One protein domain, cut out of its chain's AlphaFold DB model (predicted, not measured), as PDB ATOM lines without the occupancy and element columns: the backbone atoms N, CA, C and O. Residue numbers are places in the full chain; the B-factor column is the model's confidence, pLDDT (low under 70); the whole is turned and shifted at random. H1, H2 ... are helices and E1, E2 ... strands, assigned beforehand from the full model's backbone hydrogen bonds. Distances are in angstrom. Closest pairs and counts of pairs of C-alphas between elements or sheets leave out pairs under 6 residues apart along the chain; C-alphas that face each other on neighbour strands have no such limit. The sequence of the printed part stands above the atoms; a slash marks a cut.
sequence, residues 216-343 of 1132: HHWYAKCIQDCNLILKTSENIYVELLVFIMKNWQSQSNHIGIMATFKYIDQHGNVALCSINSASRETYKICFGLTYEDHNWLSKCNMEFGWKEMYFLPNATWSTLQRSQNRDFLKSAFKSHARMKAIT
ATOM      1  N   HIS A 216      37.381  39.330  60.721       77.06
ATOM      2  CA  HIS A 216      37.929  38.796  59.475       77.06
ATOM      3  C   HIS A 216      39.313  39.350  59.077       77.06
ATOM      4  O   HIS A 216      40.122  38.618  58.509       77.06
ATOM      5  N   HIS A 217      39.620  40.614  59.400       77.25
ATOM      6  CA  HIS A 217      40.932  41.213  59.111       77.25
ATOM      7  C   HIS A 217      42.085  40.489  59.824       77.25
ATOM      8  O   HIS A 217      43.197  40.439  59.300       77.25
ATOM      9  N   TRP A 218      41.826  39.905  60.997       82.19
ATOM     10  CA  TRP A 218      42.820  39.150  61.753       82.19
ATOM     11  C   TRP A 218      43.207  37.868  61.010       82.19
ATOM     12  O   TRP A 218      44.389  37.595  60.832       82.19
ATOM     13  N   TYR A 219      42.220  37.134  60.480       82.06
ATOM     14  CA  TYR A 219      42.466  35.933  59.673       82.06
ATOM     15  C   TYR A 219      43.265  36.255  58.409       82.06
ATOM     16  O   TYR A 219      44.200  35.532  58.078       82.06
ATOM     17  N   ALA A 220      42.932  37.362  57.738       79.31
ATOM     18  CA  ALA A 220      43.664  37.858  56.574       79.31
ATOM     19  C   ALA A 220      45.153  38.043  56.880       79.31
ATOM     20  O   ALA A 220      46.028  37.492  56.214       79.31
ATOM     21  N   LYS A 221      45.417  38.799  57.949       80.44
ATOM     22  CA  LYS A 221      46.763  39.126  58.396       80.44
ATOM     23  C   LYS A 221      47.517  37.868  58.826       80.44
ATOM     24  O   LYS A 221      48.660  37.687  58.441       80.44
ATOM     25  N   CYS A 222      46.860  36.961  59.546       80.81
ATOM     26  CA  CYS A 222      47.412  35.665  59.948       80.81
ATOM     27  C   CYS A 222      47.855  34.816  58.741       80.81
ATOM     28  O   CYS A 222      48.983  34.329  58.701       80.81
ATOM     29  N   ILE A 223      47.002  34.686  57.720       83.38
ATOM     30  CA  ILE A 223      47.320  33.922  56.503       83.38
ATOM     31  C   ILE A 223      48.530  34.523  55.772       83.38
ATOM     32  O   ILE A 223      49.389  33.773  55.294       83.38
ATOM     33  N   GLN A 224      48.607  35.856  55.710       82.25
ATOM     34  CA  GLN A 224      49.685  36.592  55.054       82.25
ATOM     35  C   GLN A 224      51.009  36.519  55.835       82.25
ATOM     36  O   GLN A 224      52.023  36.123  55.261       82.25
ATOM     37  N   ASP A 225      50.997  36.824  57.135       81.06
ATOM     38  CA  ASP A 225      52.185  36.853  58.003       81.06
ATOM     39  C   ASP A 225      52.827  35.461  58.151       81.06
ATOM     40  O   ASP A 225      54.047  35.335  58.273       81.06
ATOM     41  N   CYS A 226      52.020  34.398  58.126       78.00
ATOM     42  CA  CYS A 226      52.510  33.018  58.166       78.00
ATOM     43  C   CYS A 226      52.843  32.449  56.773       78.00
ATOM     44  O   CYS A 226      53.349  31.328  56.679       78.00
ATOM     45  N   ASN A 227      52.578  33.194  55.693       81.50
ATOM     46  CA  ASN A 227      52.721  32.752  54.302       81.50
ATOM     47  C   ASN A 227      52.090  31.364  54.054       81.50
ATOM     48  O   ASN A 227      52.680  30.479  53.419       81.50
ATOM     49  N   LEU A 228      50.885  31.154  54.600       83.75
ATOM     50  CA  LEU A 228      50.230  29.840  54.608       83.75
ATOM     51  C   LEU A 228      49.898  29.353  53.198       83.75
ATOM     52  O   LEU A 228      49.797  28.159  52.964       83.75
ATOM     53  N   ILE A 229      49.742  30.241  52.226       84.50
ATOM     54  CA  ILE A 229      49.349  29.830  50.877       84.50
ATOM     55  C   ILE A 229      50.492  29.105  50.152       84.50
ATOM     56  O   ILE A 229      50.240  28.129  49.446       84.50
ATOM     57  N   LEU A 230      51.746  29.529  50.347       81.00
ATOM     58  CA  LEU A 230      52.906  28.902  49.698       81.00
ATOM     59  C   LEU A 230      53.500  27.751  50.509       81.00
ATOM     60  O   LEU A 230      53.985  26.790  49.922       81.00
ATOM     61  N   LYS A 231      53.460  27.828  51.843       81.12
ATOM     62  CA  LYS A 231      54.117  26.845  52.722       81.12
ATOM     63  C   LYS A 231      53.316  25.563  52.958       81.12
ATOM     64  O   LYS A 231      53.810  24.659  53.621       81.12
ATOM     65  N   THR A 232      52.079  25.487  52.476       83.75
ATOM     66  CA  THR A 232      51.156  24.400  52.828       83.75
ATOM     67  C   THR A 232      50.970  23.406  51.701       83.75
ATOM     68  O   THR A 232      51.088  23.738  50.520       83.75
ATOM     69  N   SER A 233      50.655  22.163  52.071       87.56
ATOM     70  CA  SER A 233      50.237  21.151  51.100       87.56
ATOM     71  C   SER A 233      48.975  21.584  50.343       87.56
ATOM     72  O   SER A 233      48.114  22.279  50.883       87.56
ATOM     73  N   GLU A 234      48.820  21.116  49.102       88.38
ATOM     74  CA  GLU A 234      47.671  21.476  48.257       88.38
ATOM     75  C   GLU A 234      46.315  21.101  48.882       88.38
ATOM     76  O   GLU A 234      45.329  21.801  48.669       88.38
ATOM     77  N   ASN A 235      46.256  20.039  49.696       88.44
ATOM     78  CA  ASN A 235      45.036  19.648  50.414       88.44
ATOM     79  C   ASN A 235      44.612  20.722  51.425       88.44
ATOM     80  O   ASN A 235      43.459  21.151  51.423       88.44
ATOM     81  N   ILE A 236      45.556  21.191  52.248       88.38
ATOM     82  CA  ILE A 236      45.288  22.242  53.237       88.38
ATOM     83  C   ILE A 236      45.006  23.569  52.535       88.38
ATOM     84  O   ILE A 236      44.122  24.306  52.958       88.38
ATOM     85  N   TYR A 237      45.702  23.861  51.434       90.12
ATOM     86  CA  TYR A 237      45.436  25.054  50.638       90.12
ATOM     87  C   TYR A 237      43.996  25.084  50.102       90.12
ATOM     88  O   TYR A 237      43.335  26.118  50.188       90.12
ATOM     89  N   VAL A 238      43.465  23.959  49.610       90.31
ATOM     90  CA  VAL A 238      42.064  23.885  49.163       90.31
ATOM     91  C   VAL A 238      41.083  24.071  50.327       90.31
ATOM     92  O   VAL A 238      40.111  24.806  50.170       90.31
ATOM     93  N   GLU A 239      41.337  23.492  51.503       89.62
ATOM     94  CA  GLU A 239      40.518  23.744  52.705       89.62
ATOM     95  C   GLU A 239      40.583  25.213  53.154       89.62
ATOM     96  O   GLU A 239      39.566  25.814  53.510       89.62
ATOM     97  N   LEU A 240      41.758  25.839  53.051       89.12
ATOM     98  CA  LEU A 240      41.944  27.264  53.304       89.12
ATOM     99  C   LEU A 240      41.146  28.116  52.308       89.12
ATOM    100  O   LEU A 240      40.484  29.066  52.720       89.12
ATOM    101  N   LEU A 241      41.129  27.753  51.022       88.69
ATOM    102  CA  LEU A 241      40.285  28.408  50.020       88.69
ATOM    103  C   LEU A 241      38.797  28.259  50.350       88.69
ATOM    104  O   LEU A 241      38.061  29.236  50.252       88.69
ATOM    105  N   VAL A 242      38.343  27.077  50.781       89.19
ATOM    106  CA  VAL A 242      36.951  26.873  51.222       89.19
ATOM    107  C   VAL A 242      36.624  27.788  52.397       89.19
ATOM    108  O   VAL A 242      35.580  28.439  52.385       89.19
ATOM    109  N   PHE A 243      37.511  27.871  53.392       88.44
ATOM    110  CA  PHE A 243      37.340  28.756  54.539       88.44
ATOM    111  C   PHE A 243      37.242  30.230  54.120       88.44
ATOM    112  O   PHE A 243      36.310  30.915  54.544       88.44
ATOM    113  N   ILE A 244      38.152  30.704  53.262       85.94
ATOM    114  CA  ILE A 244      38.151  32.093  52.779       85.94
ATOM    115  C   ILE A 244      36.870  32.375  51.982       85.94
ATOM    116  O   ILE A 244      36.210  33.378  52.229       85.94
ATOM    117  N   MET A 245      36.475  31.479  51.072       84.75
ATOM    118  CA  MET A 245      35.298  31.676  50.216       84.75
ATOM    119  C   MET A 245      33.963  31.564  50.975       84.75
ATOM    120  O   MET A 245      33.003  32.227  50.598       84.75
ATOM    121  N   LYS A 246      33.859  30.744  52.036       84.81
ATOM    122  CA  LYS A 246      32.620  30.617  52.836       84.81
ATOM    123  C   LYS A 246      32.356  31.831  53.717       84.81
ATOM    124  O   LYS A 246      31.203  32.200  53.909       84.81
ATOM    125  N   ASN A 247      33.410  32.427  54.263       76.19
ATOM    126  CA  ASN A 247      33.290  33.492  55.256       76.19
ATOM    127  C   ASN A 247      33.349  34.903  54.648       76.19
ATOM    128  O   ASN A 247      33.461  35.872  55.395       76.19
ATOM    129  N   TRP A 248      33.307  35.041  53.317       72.44
ATOM    130  CA  TRP A 248      33.565  36.323  52.660       72.44
ATOM    131  C   TRP A 248      32.612  36.597  51.496       72.44
ATOM    132  O   TRP A 248      32.748  36.015  50.423       72.44
ATOM    133  N   GLN A 249      31.669  37.523  51.699       58.31
ATOM    134  CA  GLN A 249      30.750  38.017  50.669       58.31
ATOM    135  C   GLN A 249      31.143  39.454  50.264       58.31
ATOM    136  O   GLN A 249      31.030  40.389  51.049       58.31
ATOM    137  N   SER A 250      31.698  39.581  49.054       50.75
ATOM    138  CA  SER A 250      31.830  40.753  48.153       50.75
ATOM    139  C   SER A 250      32.132  42.202  48.625       50.75
ATOM    140  O   SER A 250      32.249  43.044  47.737       50.75
ATOM    141  N   GLN A 251      32.335  42.556  49.902       45.84
ATOM    142  CA  GLN A 251      32.497  43.984  50.294       45.84
ATOM    143  C   GLN A 251      33.647  44.353  51.237       45.84
ATOM    144  O   GLN A 251      33.764  45.507  51.646       45.84
ATOM    145  N   SER A 252      34.537  43.436  51.584       55.03
ATOM    146  CA  SER A 252      35.540  43.731  52.604       55.03
ATOM    147  C   SER A 252      36.938  43.966  52.013       55.03
ATOM    148  O   SER A 252      37.546  43.122  51.350       55.03
ATOM    149  N   ASN A 253      37.447  45.179  52.251       57.81
ATOM    150  CA  ASN A 253      38.596  45.753  51.541       57.81
ATOM    151  C   ASN A 253      39.934  45.048  51.822       57.81
ATOM    152  O   ASN A 253      40.803  45.028  50.957       57.81
ATOM    153  N   HIS A 254      40.114  44.436  52.996       58.31
ATOM    154  CA  HIS A 254      41.429  43.933  53.412       58.31
ATOM    155  C   HIS A 254      41.812  42.562  52.813       58.31
ATOM    156  O   HIS A 254      42.966  42.375  52.442       58.31
ATOM    157  N   ILE A 255      40.874  41.615  52.646       60.19
ATOM    158  CA  ILE A 255      41.175  40.277  52.069       60.19
ATOM    159  C   ILE A 255      41.112  40.291  50.544       60.19
ATOM    160  O   ILE A 255      41.843  39.549  49.898       60.19
ATOM    161  N   GLY A 256      40.319  41.188  49.949       58.16
ATOM    162  CA  GLY A 256      40.346  41.396  48.500       58.16
ATOM    163  C   GLY A 256      41.747  41.748  47.976       58.16
ATOM    164  O   GLY A 256      42.080  41.409  46.842       58.16
ATOM    165  N   ILE A 257      42.579  42.375  48.818       63.03
ATOM    166  CA  ILE A 257      43.977  42.735  48.536       63.03
ATOM    167  C   ILE A 257      44.944  41.582  48.856       63.03
ATOM    168  O   ILE A 257      45.997  41.491  48.229       63.03
ATOM    169  N   MET A 258      44.588  40.666  49.762       76.56
ATOM    170  CA  MET A 258      45.430  39.529  50.135       76.56
ATOM    171  C   MET A 258      45.625  38.578  48.948       76.56
ATOM    172  O   MET A 258      44.659  38.137  48.317       76.56
ATOM    173  N   ALA A 259      46.877  38.225  48.662       78.88
ATOM    174  CA  ALA A 259      47.229  37.281  47.610       78.88
ATOM    175  C   ALA A 259      46.686  35.885  47.964       78.88
ATOM    176  O   ALA A 259      47.219  35.233  48.848       78.88
ATOM    177  N   THR A 260      45.592  35.465  47.320       82.69
ATOM    178  CA  THR A 260      44.771  34.307  47.724       82.69
ATOM    179  C   THR A 260      44.882  33.141  46.743       82.69
ATOM    180  O   THR A 260      44.946  31.979  47.150       82.69
ATOM    181  N   PHE A 261      44.906  33.435  45.443       86.44
ATOM    182  CA  PHE A 261      44.893  32.426  44.388       86.44
ATOM    183  C   PHE A 261      46.296  32.171  43.849       86.44
ATOM    184  O   PHE A 261      47.020  33.117  43.538       86.44
ATOM    185  N   LYS A 262      46.655  30.891  43.710       89.38
ATOM    186  CA  LYS A 262      47.839  30.455  42.965       89.38
ATOM    187  C   LYS A 262      47.533  30.440  41.469       89.38
ATOM    188  O   LYS A 262      46.477  29.951  41.070       89.38
ATOM    189  N   TYR A 263      48.468  30.893  40.647       88.50
ATOM    190  CA  TYR A 263      48.415  30.749  39.192       88.50
ATOM    191  C   TYR A 263      49.810  30.455  38.626       88.50
ATOM    192  O   TYR A 263      50.815  30.684  39.294       88.50
ATOM    193  N   ILE A 264      49.863  29.911  37.413       87.62
ATOM    194  CA  ILE A 264      51.096  29.679  36.660       87.62
ATOM    195  C   ILE A 264      51.374  30.919  35.808       87.62
ATOM    196  O   ILE A 264      50.519  31.319  35.013       87.62
ATOM    197  N   ASP A 265      52.542  31.533  35.990       84.19
ATOM    198  CA  ASP A 265      52.995  32.666  35.182       84.19
ATOM    199  C   ASP A 265      53.506  32.233  33.789       84.19
ATOM    200  O   ASP A 265      53.573  31.051  33.454       84.19
ATOM    201  N   GLN A 266      53.884  33.204  32.956       77.69
ATOM    202  CA  GLN A 266      54.408  32.961  31.601       77.69
ATOM    203  C   GLN A 266      55.716  32.143  31.567       77.69
ATOM    204  O   GLN A 266      56.100  31.647  30.513       77.69
ATOM    205  N   HIS A 267      56.409  32.013  32.700       77.81
ATOM    206  CA  HIS A 267      57.657  31.264  32.841       77.81
ATOM    207  C   HIS A 267      57.436  29.875  33.460       77.81
ATOM    208  O   HIS A 267      58.398  29.132  33.645       77.81
ATOM    209  N   GLY A 268      56.188  29.512  33.775       79.94
ATOM    210  CA  GLY A 268      55.849  28.243  34.414       79.94
ATOM    211  C   GLY A 268      55.992  28.243  35.938       79.94
ATOM    212  O   GLY A 268      55.833  27.188  36.555       79.94
ATOM    213  N   ASN A 269      56.268  29.391  36.562       85.38
ATOM    214  CA  ASN A 269      56.407  29.500  38.012       85.38
ATOM    215  C   ASN A 269      55.051  29.741  38.682       85.38
ATOM    216  O   ASN A 269      54.144  30.350  38.113       85.38
ATOM    217  N   VAL A 270      54.915  29.280  39.929       87.00
ATOM    218  CA  VAL A 270      53.711  29.524  40.731       87.00
ATOM    219  C   VAL A 270      53.780  30.922  41.337       87.00
ATOM    220  O   VAL A 270      54.589  31.183  42.226       87.00
ATOM    221  N   ALA A 271      52.896  31.801  40.881       86.56
ATOM    222  CA  ALA A 271      52.706  33.147  41.398       86.56
ATOM    223  C   ALA A 271      51.378  33.258  42.166       86.56
ATOM    224  O   ALA A 271      50.506  32.387  42.081       86.56
ATOM    225  N   LEU A 272      51.230  34.330  42.947       87.56
ATOM    226  CA  LEU A 272      50.026  34.598  43.730       87.56
ATOM    227  C   LEU A 272      49.338  35.871  43.261       87.56
ATOM    228  O   LEU A 272      49.989  36.884  43.014       87.56
ATOM    229  N   CYS A 273      48.011  35.852  43.229       83.38
ATOM    230  CA  CYS A 273      47.209  37.045  42.987       83.38
ATOM    231  C   CYS A 273      46.085  37.180  44.010       83.38
ATOM    232  O   CYS A 273      45.567  36.204  44.566       83.38
ATOM    233  N   SER A 274      45.686  38.423  44.254       83.94
ATOM    234  CA  SER A 274      44.573  38.729  45.139       83.94
ATOM    235  C   SER A 274      43.219  38.522  44.461       83.94
ATOM    236  O   SER A 274      43.130  38.493  43.232       83.94
ATOM    237  N   ILE A 275      42.150  38.402  45.254       79.62
ATOM    238  CA  ILE A 275      40.782  38.247  44.730       79.62
ATOM    239  C   ILE A 275      40.401  39.465  43.872       79.62
ATOM    240  O   ILE A 275      39.821  39.305  42.800       79.62
ATOM    241  N   ASN A 276      40.796  40.672  44.292       77.00
ATOM    242  CA  ASN A 276      40.538  41.905  43.543       77.00
ATOM    243  C   ASN A 276      41.326  41.971  42.235       77.00
ATOM    244  O   ASN A 276      40.864  42.569  41.271       77.00
ATOM    245  N   SER A 277      42.527  41.393  42.203       76.06
ATOM    246  CA  SER A 277      43.307  41.332  40.967       76.06
ATOM    247  C   SER A 277      42.664  40.351  39.991       76.06
ATOM    248  O   SER A 277      42.472  40.706  38.836       76.06
ATOM    249  N   ALA A 278      42.241  39.177  40.474       74.69
ATOM    250  CA  ALA A 278      41.556  38.157  39.677       74.69
ATOM    251  C   ALA A 278      40.195  38.620  39.120       74.69
ATOM    252  O   ALA A 278      39.776  38.182  38.054       74.69
ATOM    253  N   SER A 279      39.494  39.513  39.826       73.88
ATOM    254  CA  SER A 279      38.199  40.039  39.379       73.88
ATOM    255  C   SER A 279      38.306  41.155  38.328       73.88
ATOM    256  O   SER A 279      37.305  41.474  37.672       73.88
ATOM    257  N   ARG A 280      39.495  41.741  38.128       74.31
ATOM    258  CA  ARG A 280      39.749  42.717  37.056       74.31
ATOM    259  C   ARG A 280      39.828  42.008  35.708       74.31
ATOM    260  O   ARG A 280      40.389  40.926  35.591       74.31
ATOM    261  N   GLU A 281      39.320  42.655  34.662       63.06
ATOM    262  CA  GLU A 281      39.301  42.071  33.311       63.06
ATOM    263  C   GLU A 281      40.693  41.788  32.735       63.06
ATOM    264  O   GLU A 281      40.819  40.955  31.838       63.06
ATOM    265  N   THR A 282      41.725  42.436  33.279       63.59
ATOM    266  CA  THR A 282      43.124  42.296  32.865       63.59
ATOM    267  C   THR A 282      43.778  40.986  33.320       63.59
ATOM    268  O   THR A 282      44.774  40.587  32.728       63.59
ATOM    269  N   TYR A 283      43.255  40.310  34.353       65.62
ATOM    270  CA  TYR A 283      43.837  39.075  34.902       65.62
ATOM    271  C   TYR A 283      42.803  37.947  34.910       65.62
ATOM    272  O   TYR A 283      42.165  37.667  35.925       65.62
ATOM    273  N   LYS A 284      42.633  37.268  33.773       79.44
ATOM    274  CA  LYS A 284      41.687  36.150  33.668       79.44
ATOM    275  C   LYS A 284      42.366  34.863  34.113       79.44
ATOM    276  O   LYS A 284      43.157  34.282  33.375       79.44
ATOM    277  N   ILE A 285      42.035  34.405  35.320       85.69
ATOM    278  CA  ILE A 285      42.439  33.071  35.774       85.69
ATOM    279  C   ILE A 285      41.440  32.045  35.249       85.69
ATOM    280  O   ILE A 285      40.220  32.172  35.411       85.69
ATOM    281  N   CYS A 286      41.977  31.009  34.627       87.00
ATOM    282  CA  CYS A 286      41.236  30.017  33.884       87.00
ATOM    283  C   CYS A 286      41.524  28.607  34.393       87.00
ATOM    284  O   CYS A 286      42.583  28.298  34.949       87.00
ATOM    285  N   PHE A 287      40.551  27.726  34.192       86.69
ATOM    286  CA  PHE A 287      40.697  26.303  34.467       86.69
ATOM    287  C   PHE A 287      39.976  25.472  33.402       86.69
ATOM    288  O   PHE A 287      38.980  25.913  32.827       86.69
ATOM    289  N   GLY A 288      40.500  24.277  33.118       83.81
ATOM    290  CA  GLY A 288      39.911  23.368  32.131       83.81
ATOM    291  C   GLY A 288      38.722  22.601  32.709       83.81
ATOM    292  O   GLY A 288      38.548  22.535  33.925       83.81
ATOM    293  N   LEU A 289      37.890  21.996  31.860       80.06
ATOM    294  CA  LEU A 289      36.774  21.159  32.330       80.06
ATOM    295  C   LEU A 289      37.255  19.806  32.876       80.06
ATOM    296  O   LEU A 289      36.745  19.327  33.898       80.06
ATOM    297  N   THR A 290      38.250  19.219  32.212       82.88
ATOM    298  CA  THR A 290      38.910  17.969  32.603       82.88
ATOM    299  C   THR A 290      40.355  18.224  33.045       82.88
ATOM    300  O   THR A 290      40.893  19.321  32.883       82.88
ATOM    301  N   TYR A 291      40.988  17.223  33.666       84.00
ATOM    302  CA  TYR A 291      42.404  17.309  34.037       84.00
ATOM    303  C   TYR A 291      43.312  17.359  32.798       84.00
ATOM    304  O   TYR A 291      44.260  18.140  32.765       84.00
ATOM    305  N   GLU A 292      42.989  16.564  31.776       84.19
ATOM    306  CA  GLU A 292      43.729  16.500  30.512       84.19
ATOM    307  C   GLU A 292      43.649  17.827  29.755       84.19
ATOM    308  O   GLU A 292      44.692  18.370  29.391       84.19
ATOM    309  N   ASP A 293      42.445  18.404  29.637       84.19
ATOM    310  CA  ASP A 293      42.252  19.724  29.029       84.19
ATOM    311  C   ASP A 293      43.019  20.798  29.795       84.19
ATOM    312  O   ASP A 293      43.734  21.596  29.204       84.19
ATOM    313  N   HIS A 294      42.895  20.824  31.125       89.12
ATOM    314  CA  HIS A 294      43.542  21.845  31.943       89.12
ATOM    315  C   HIS A 294      45.067  21.814  31.797       89.12
ATOM    316  O   HIS A 294      45.680  22.853  31.555       89.12
ATOM    317  N   ASN A 295      45.667  20.626  31.897       88.25
ATOM    318  CA  ASN A 295      47.109  20.456  31.757       88.25
ATOM    319  C   ASN A 295      47.580  20.820  30.342       88.25
ATOM    320  O   ASN A 295      48.582  21.514  30.181       88.25
ATOM    321  N   TRP A 296      46.848  20.381  29.315       89.31
ATOM    322  CA  TRP A 296      47.183  20.684  27.927       89.31
ATOM    323  C   TRP A 296      47.094  22.183  27.629       89.31
ATOM    324  O   TRP A 296      48.069  22.766  27.155       89.31
ATOM    325  N   LEU A 297      45.973  22.823  27.965       89.50
ATOM    326  CA  LEU A 297      45.747  24.249  27.715       89.50
ATOM    327  C   LEU A 297      46.705  25.138  28.514       89.50
ATOM    328  O   LEU A 297      47.199  26.125  27.976       89.50
ATOM    329  N   SER A 298      47.026  24.761  29.755       88.38
ATOM    330  CA  SER A 298      48.019  25.462  30.577       88.38
ATOM    331  C   SER A 298      49.402  25.459  29.915       88.38
ATOM    332  O   SER A 298      50.023  26.512  29.770       88.38
ATOM    333  N   LYS A 299      49.850  24.302  29.404       88.12
ATOM    334  CA  LYS A 299      51.108  24.211  28.647       88.12
ATOM    335  C   LYS A 299      51.085  25.019  27.357       88.12
ATOM    336  O   LYS A 299      52.056  25.704  27.060       88.12
ATOM    337  N   CYS A 300      49.982  24.966  26.618       87.94
ATOM    338  CA  CYS A 300      49.839  25.734  25.385       87.94
ATOM    339  C   CYS A 300      49.909  27.240  25.658       87.94
ATOM    340  O   CYS A 300      50.605  27.951  24.948       87.94
ATOM    341  N   ASN A 301      49.251  27.726  26.713       88.19
ATOM    342  CA  ASN A 301      49.270  29.141  27.089       88.19
ATOM    343  C   ASN A 301      50.690  29.674  27.339       88.19
ATOM    344  O   ASN A 301      50.988  30.801  26.950       88.19
ATOM    345  N   MET A 302      51.569  28.860  27.937       85.12
ATOM    346  CA  MET A 302      52.982  29.219  28.130       85.12
ATOM    347  C   MET A 302      53.726  29.387  26.794       85.12
ATOM    348  O   MET A 302      54.510  30.318  26.656       85.12
ATOM    349  N   GLU A 303      53.435  28.551  25.792       85.75
ATOM    350  CA  GLU A 303      54.020  28.662  24.442       85.75
ATOM    351  C   GLU A 303      53.483  29.871  23.659       85.75
ATOM    352  O   GLU A 303      54.204  30.477  22.867       85.75
ATOM    353  N   PHE A 304      52.213  30.240  23.869       84.12
ATOM    354  CA  PHE A 304      51.616  31.429  23.249       84.12
ATOM    355  C   PHE A 304      52.047  32.741  23.920       84.12
ATOM    356  O   PHE A 304      52.003  33.789  23.280       84.12
ATOM    357  N   GLY A 305      52.465  32.705  25.191       78.81
ATOM    358  CA  GLY A 305      52.975  33.875  25.913       78.81
ATOM    359  C   GLY A 305      51.923  34.953  26.204       78.81
ATOM    360  O   GLY A 305      52.263  36.134  26.311       78.81
ATOM    361  N   TRP A 306      50.640  34.587  26.311       81.62
ATOM    362  CA  TRP A 306      49.567  35.550  26.574       81.62
ATOM    363  C   TRP A 306      49.641  36.128  27.991       81.62
ATOM    364  O   TRP A 306      49.643  35.402  28.981       81.62
ATOM    365  N   LYS A 307      49.629  37.463  28.090       74.31
ATOM    366  CA  LYS A 307      49.792  38.205  29.357       74.31
ATOM    367  C   LYS A 307      48.493  38.443  30.136       74.31
ATOM    368  O   LYS A 307      48.533  38.938  31.258       74.31
ATOM    369  N   GLU A 308      47.345  38.113  29.552       75.81
ATOM    370  CA  GLU A 308      46.019  38.385  30.133       75.81
ATOM    371  C   GLU A 308      45.295  37.114  30.609       75.81
ATOM    372  O   GLU A 308      44.222  37.198  31.213       75.81
ATOM    373  N   MET A 309      45.867  35.937  30.336       84.94
ATOM    374  CA  MET A 309      45.262  34.635  30.597       84.94
ATOM    375  C   MET A 309      46.232  33.744  31.368       84.94
ATOM    376  O   MET A 309      47.332  33.451  30.907       84.94
ATOM    377  N   TYR A 310      45.798  33.295  32.542       88.19
ATOM    378  CA  TYR A 310      46.608  32.508  33.469       88.19
ATOM    379  C   TYR A 310      45.857  31.252  33.893       88.19
ATOM    380  O   TYR A 310      44.631  31.251  33.955       88.19
ATOM    381  N   PHE A 311      46.574  30.182  34.225       89.81
ATOM    382  CA  PHE A 311      45.964  28.927  34.669       89.81
ATOM    383  C   PHE A 311      46.281  28.637  36.130       89.81
ATOM    384  O   PHE A 311      47.350  28.984  36.626       89.81
ATOM    385  N   LEU A 312      45.357  27.972  36.825       89.75
ATOM    386  CA  LEU A 312      45.658  27.374  38.129       89.75
ATOM    387  C   LEU A 312      46.810  26.355  38.008       89.75
ATOM    388  O   LEU A 312      46.943  25.711  36.965       89.75
ATOM    389  N   PRO A 313      47.615  26.138  39.064       90.62
ATOM    390  CA  PRO A 313      48.575  25.044  39.076       90.62
ATOM    391  C   PRO A 313      47.888  23.682  38.947       90.62
ATOM    392  O   PRO A 313      46.880  23.418  39.606       90.62
ATOM    393  N   ASN A 314      48.481  22.775  38.164       88.12
ATOM    394  CA  ASN A 314      47.934  21.432  37.937       88.12
ATOM    395  C   ASN A 314      47.696  20.659  39.245       88.12
ATOM    396  O   ASN A 314      46.686  19.964  39.383       88.12
ATOM    397  N   ALA A 315      48.608  20.796  40.214       87.62
ATOM    398  CA  ALA A 315      48.485  20.165  41.524       87.62
ATOM    399  C   ALA A 315      47.243  20.685  42.269       87.62
ATOM    400  O   ALA A 315      46.384  19.886  42.646       87.62
ATOM    401  N   THR A 316      47.091  22.012  42.355       87.88
ATOM    402  CA  THR A 316      45.925  22.691  42.939       87.88
ATOM    403  C   THR A 316      44.625  22.269  42.265       87.88
ATOM    404  O   THR A 316      43.664  21.903  42.941       87.88
ATOM    405  N   TRP A 317      44.593  22.269  40.930       86.69
ATOM    406  CA  TRP A 317      43.415  21.868  40.166       86.69
ATOM    407  C   TRP A 317      43.016  20.416  40.447       86.69
ATOM    408  O   TRP A 317      41.842  20.121  40.690       86.69
ATOM    409  N   SER A 318      43.992  19.504  40.474       86.81
ATOM    410  CA  SER A 318      43.741  18.087  40.741       86.81
ATOM    411  C   SER A 318      43.176  17.854  42.148       86.81
ATOM    412  O   SER A 318      42.276  17.032  42.325       86.81
ATOM    413  N   THR A 319      43.662  18.597  43.142       88.62
ATOM    414  CA  THR A 319      43.187  18.511  44.527       88.62
ATOM    415  C   THR A 319      41.803  19.128  44.682       88.62
ATOM    416  O   THR A 319      40.927  18.526  45.301       88.62
ATOM    417  N   LEU A 320      41.554  20.271  44.041       87.62
ATOM    418  CA  LEU A 320      40.241  20.912  44.023       87.62
ATOM    419  C   LEU A 320      39.170  19.985  43.441       87.62
ATOM    420  O   LEU A 320      38.069  19.897  43.980       87.62
ATOM    421  N   GLN A 321      39.492  19.258  42.369       85.75
ATOM    422  CA  GLN A 321      38.558  18.328  41.737       85.75
ATOM    423  C   GLN A 321      38.213  17.124  42.633       85.75
ATOM    424  O   GLN A 321      37.108  16.595  42.521       85.75
ATOM    425  N   ARG A 322      39.134  16.699  43.510       85.38
ATOM    426  CA  ARG A 322      38.928  15.610  44.484       85.38
ATOM    427  C   ARG A 322      38.259  16.077  45.782       85.38
ATOM    428  O   ARG A 322      37.828  15.238  46.569       85.38
ATOM    429  N   SER A 323      38.178  17.386  46.020       85.38
ATOM    430  CA  SER A 323      37.565  17.950  47.225       85.38
ATOM    431  C   SER A 323      36.054  17.712  47.260       85.38
ATOM    432  O   SER A 323      35.358  17.859  46.254       85.38
ATOM    433  N   GLN A 324      35.522  17.449  48.455       86.50
ATOM    434  CA  GLN A 324      34.076  17.374  48.697       86.50
ATOM    435  C   GLN A 324      33.371  18.724  48.454       86.50
ATOM    436  O   GLN A 324      32.182  18.754  48.151       86.50
ATOM    437  N   ASN A 325      34.101  19.846  48.529       85.75
ATOM    438  CA  ASN A 325      33.571  21.202  48.340       85.75
ATOM    439  C   ASN A 325      33.725  21.724  46.893       85.75
ATOM    440  O   ASN A 325      33.610  22.928  46.657       85.75
ATOM    441  N   ARG A 326      33.988  20.852  45.909       85.19
ATOM    442  CA  ARG A 326      34.247  21.227  44.504       85.19
ATOM    443  C   ARG A 326      33.178  22.139  43.901       85.19
ATOM    444  O   ARG A 326      33.519  23.149  43.289       85.19
ATOM    445  N   ASP A 327      31.904  21.779  44.031       84.31
ATOM    446  CA  ASP A 327      30.816  22.528  43.389       84.31
ATOM    447  C   ASP A 327      30.633  23.910  44.031       84.31
ATOM    448  O   ASP A 327      30.418  24.897  43.324       84.31
ATOM    449  N   PHE A 328      30.826  23.994  45.352       88.00
ATOM    450  CA  PHE A 328      30.872  25.257  46.087       88.00
ATOM    451  C   PHE A 328      32.048  26.136  45.638       88.00
ATOM    452  O   PHE A 328      31.861  27.316  45.363       88.00
ATOM    453  N   LEU A 329      33.256  25.579  45.509       85.81
ATOM    454  CA  LEU A 329      34.418  26.348  45.054       85.81
ATOM    455  C   LEU A 329      34.240  26.844  43.618       85.81
ATOM    456  O   LEU A 329      34.541  27.997  43.328       85.81
ATOM    457  N   LYS A 330      33.692  26.018  42.720       83.94
ATOM    458  CA  LYS A 330      33.406  26.427  41.337       83.94
ATOM    459  C   LYS A 330      32.403  27.575  41.266       83.94
ATOM    460  O   LYS A 330      32.608  28.505  40.485       83.94
ATOM    461  N   SER A 331      31.333  27.522  42.060       82.69
ATOM    462  CA  SER A 331      30.357  28.611  42.106       82.69
ATOM    463  C   SER A 331      30.961  29.870  42.731       82.69
ATOM    464  O   SER A 331      30.808  30.948  42.158       82.69
ATOM    465  N   ALA A 332      31.725  29.730  43.818       81.31
ATOM    466  CA  ALA A 332      32.402  30.832  44.496       81.31
ATOM    467  C   ALA A 332      33.444  31.523  43.605       81.31
ATOM    468  O   ALA A 332      33.489  32.750  43.553       81.31
ATOM    469  N   PHE A 333      34.244  30.764  42.856       83.31
ATOM    470  CA  PHE A 333      35.240  31.310  41.928       83.31
ATOM    471  C   PHE A 333      34.595  32.070  40.774       83.31
ATOM    472  O   PHE A 333      35.105  33.113  40.360       83.31
ATOM    473  N   LYS A 334      33.451  31.584  40.281       80.56
ATOM    474  CA  LYS A 334      32.683  32.269  39.240       80.56
ATOM    475  C   LYS A 334      32.078  33.577  39.756       80.56
ATOM    476  O   LYS A 334      32.122  34.574  39.040       80.56
ATOM    477  N   SER A 335      31.527  33.585  40.972       77.56
ATOM    478  CA  SER A 335      30.847  34.759  41.532       77.56
ATOM    479  C   SER A 335      31.800  35.818  42.092       77.56
ATOM    480  O   SER A 335      31.585  37.000  41.843       77.56
ATOM    481  N   HIS A 336      32.861  35.421  42.798       70.81
ATOM    482  CA  HIS A 336      33.741  36.351  43.521       70.81
ATOM    483  C   HIS A 336      35.026  36.697  42.761       70.81
ATOM    484  O   HIS A 336      35.487  37.832  42.828       70.81
ATOM    485  N   ALA A 337      35.605  35.737  42.035       69.00
ATOM    486  CA  ALA A 337      36.907  35.889  41.377       69.00
ATOM    487  C   ALA A 337      36.817  35.945  39.843       69.00
ATOM    488  O   ALA A 337      37.845  36.010  39.180       69.00
ATOM    489  N   ARG A 338      35.599  35.891  39.274       75.88
ATOM    490  CA  ARG A 338      35.315  35.868  37.822       75.88
ATOM    491  C   ARG A 338      36.158  34.857  37.033       75.88
ATOM    492  O   ARG A 338      36.381  35.028  35.832       75.88
ATOM    493  N   MET A 339      36.595  33.780  37.686       83.75
ATOM    494  CA  MET A 339      37.411  32.756  37.042       83.75
ATOM    495  C   MET A 339      36.583  32.040  35.977       83.75
ATOM    496  O   MET A 339      35.431  31.661  36.219       83.75
ATOM    497  N   LYS A 340      37.167  31.850  34.792       80.38
ATOM    498  CA  LYS A 340      36.465  31.258  33.648       80.38
ATOM    499  C   LYS A 340      36.869  29.803  33.457       80.38
ATOM    500  O   LYS A 340      38.050  29.483  33.330       80.38
ATOM    501  N   ALA A 341      35.869  28.929  33.388       84.44
ATOM    502  CA  ALA A 341      36.060  27.607  32.813       84.44
ATOM    503  C   ALA A 341      36.270  27.777  31.304       84.44
ATOM    504  O   ALA A 341      35.462  28.445  30.660       84.44
ATOM    505  N   ILE A 342      37.346  27.209  30.766       86.06
ATOM    506  CA  ILE A 342      37.699  27.314  29.346       86.06
ATOM    507  C   ILE A 342      37.701  25.928  28.722       86.06
ATOM    508  O   ILE A 342      38.289  24.983  29.258       86.06
ATOM    509  N   THR A 343      37.027  25.815  27.583       86.94
ATOM    510  CA  THR A 343      37.088  24.643  26.713       86.94
ATOM    511  C   THR A 343      38.191  24.795  25.668       86.94
ATOM    512  O   THR A 343      38.677  25.893  25.400       86.94
TER     513      THR A 343
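Overview. This is residues 216 to 343 of the 1132 residues of an uncharacterized protein of Cinnamomum micranthum f. kanehirae (UniProt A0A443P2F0). A small parallel sheet, E4 E3 E5, has the longest helix, H6, over one face; beyond the other face comes a middle layer, the hairpin of E1 and E2 with H5, H7 and H8 at its margin. Farther on come H2, H3 and H4, and H1 lies at the end of the domain away from H6. The printed part has 128 residues with eight named helices and five named strands, in the order H1 H2 H3 H4 E1 E2 H5 E3 H6 E4 H7 H8 E5; the class is mixed, helices and strands. It is compact, with a radius of gyration of the C-alphas of 13.8 A, and rounded, spanning 40 by 30 by 27 A.

Along the chain. Find C-alpha 284 at (41.687, 36.150, 33.668); from there E3 runs 13.0 A to residue 288. Beside it look for E4, residues 309 to 311, and E5, residues 340 to 342, which ends at C-alpha 342 (37.699, 27.314, 29.346). H6, residues 291 to 304, is 20.0 A long. E1, residues 259 to 264, and E2, residues 270 to 274, measure 13.9 A and 13.7 A; H5, residues 275 to 279, follows at once. H7 is residues 314 to 322, 12.6 A, and H8 residues 326 to 336, 15.2 A. H1 begins at C-alpha 216 (37.929, 38.796, 59.475) and runs 14.5 A to residue 225; then come H2, residues 228 to 231, H3, residues 234 to 246, 18.2 A, and H4, residues 253 to 257.

Arrangement. Start at inner strand E3, whose pairing is staggered: N 310 and O 284 of E4 and E3 are 2.9 A apart, N 342 and O 287 of E5 and E3 2.9 A. H6 is on the sheet, in two layers, a helix on one face, at a height over the sheet of 7.9 A, slantwise to the strands. E3, H6, E4 form a strand-helix-strand unit, two parallel neighbour strands with a helix between, and E4, H7 H8, E5 a split one, with E3 between its strands; both crossovers are right-handed. H5 and H8 only graze the sheet. In the antiparallel hairpin E1 and E2, N 263 and O 271 are 2.9 A apart. The closest C-alphas of E1 and E4, Tyr 263 and Phe 311, are 5.5 A apart. H7 touches H6 residues 291 to 295 alone, closest C-alphas Asn 295 and Asn 314, 6.3 A, at a shallow tilt of 24 degrees, opposite ways. H3 touches H8 with residues 241 to 245 alone, closest C-alphas Met 245 and Ala 332, 6.5 A. H4 touches H1, closest C-alphas Ala 220 and Ile 255, 5.7 A. H2 is close to H3 but not clearly touching, with Ile 229 and Tyr 237 the closest C-alphas at 6.2 A. Every O i to N i+4 pair is within hydrogen-bond range in H1, H3, H5, H6, H7 and H8; H4 has 0 of 1, and 0 of 2 O i to N i+3 pairs, and H2 is too short for an O i to N i+4 pair.

Size, cuts and confidence. The two C-alphas farthest apart, Trp 218 and Glu 303, are 40.3 A from each other. The printed part has no cut and no long link; H3 to H4 is short, the others tight. Look for low confidence, pLDDT under 70, at residues 249 to 257, 281 to 283 and 337; the mean of the printed part is 81.3.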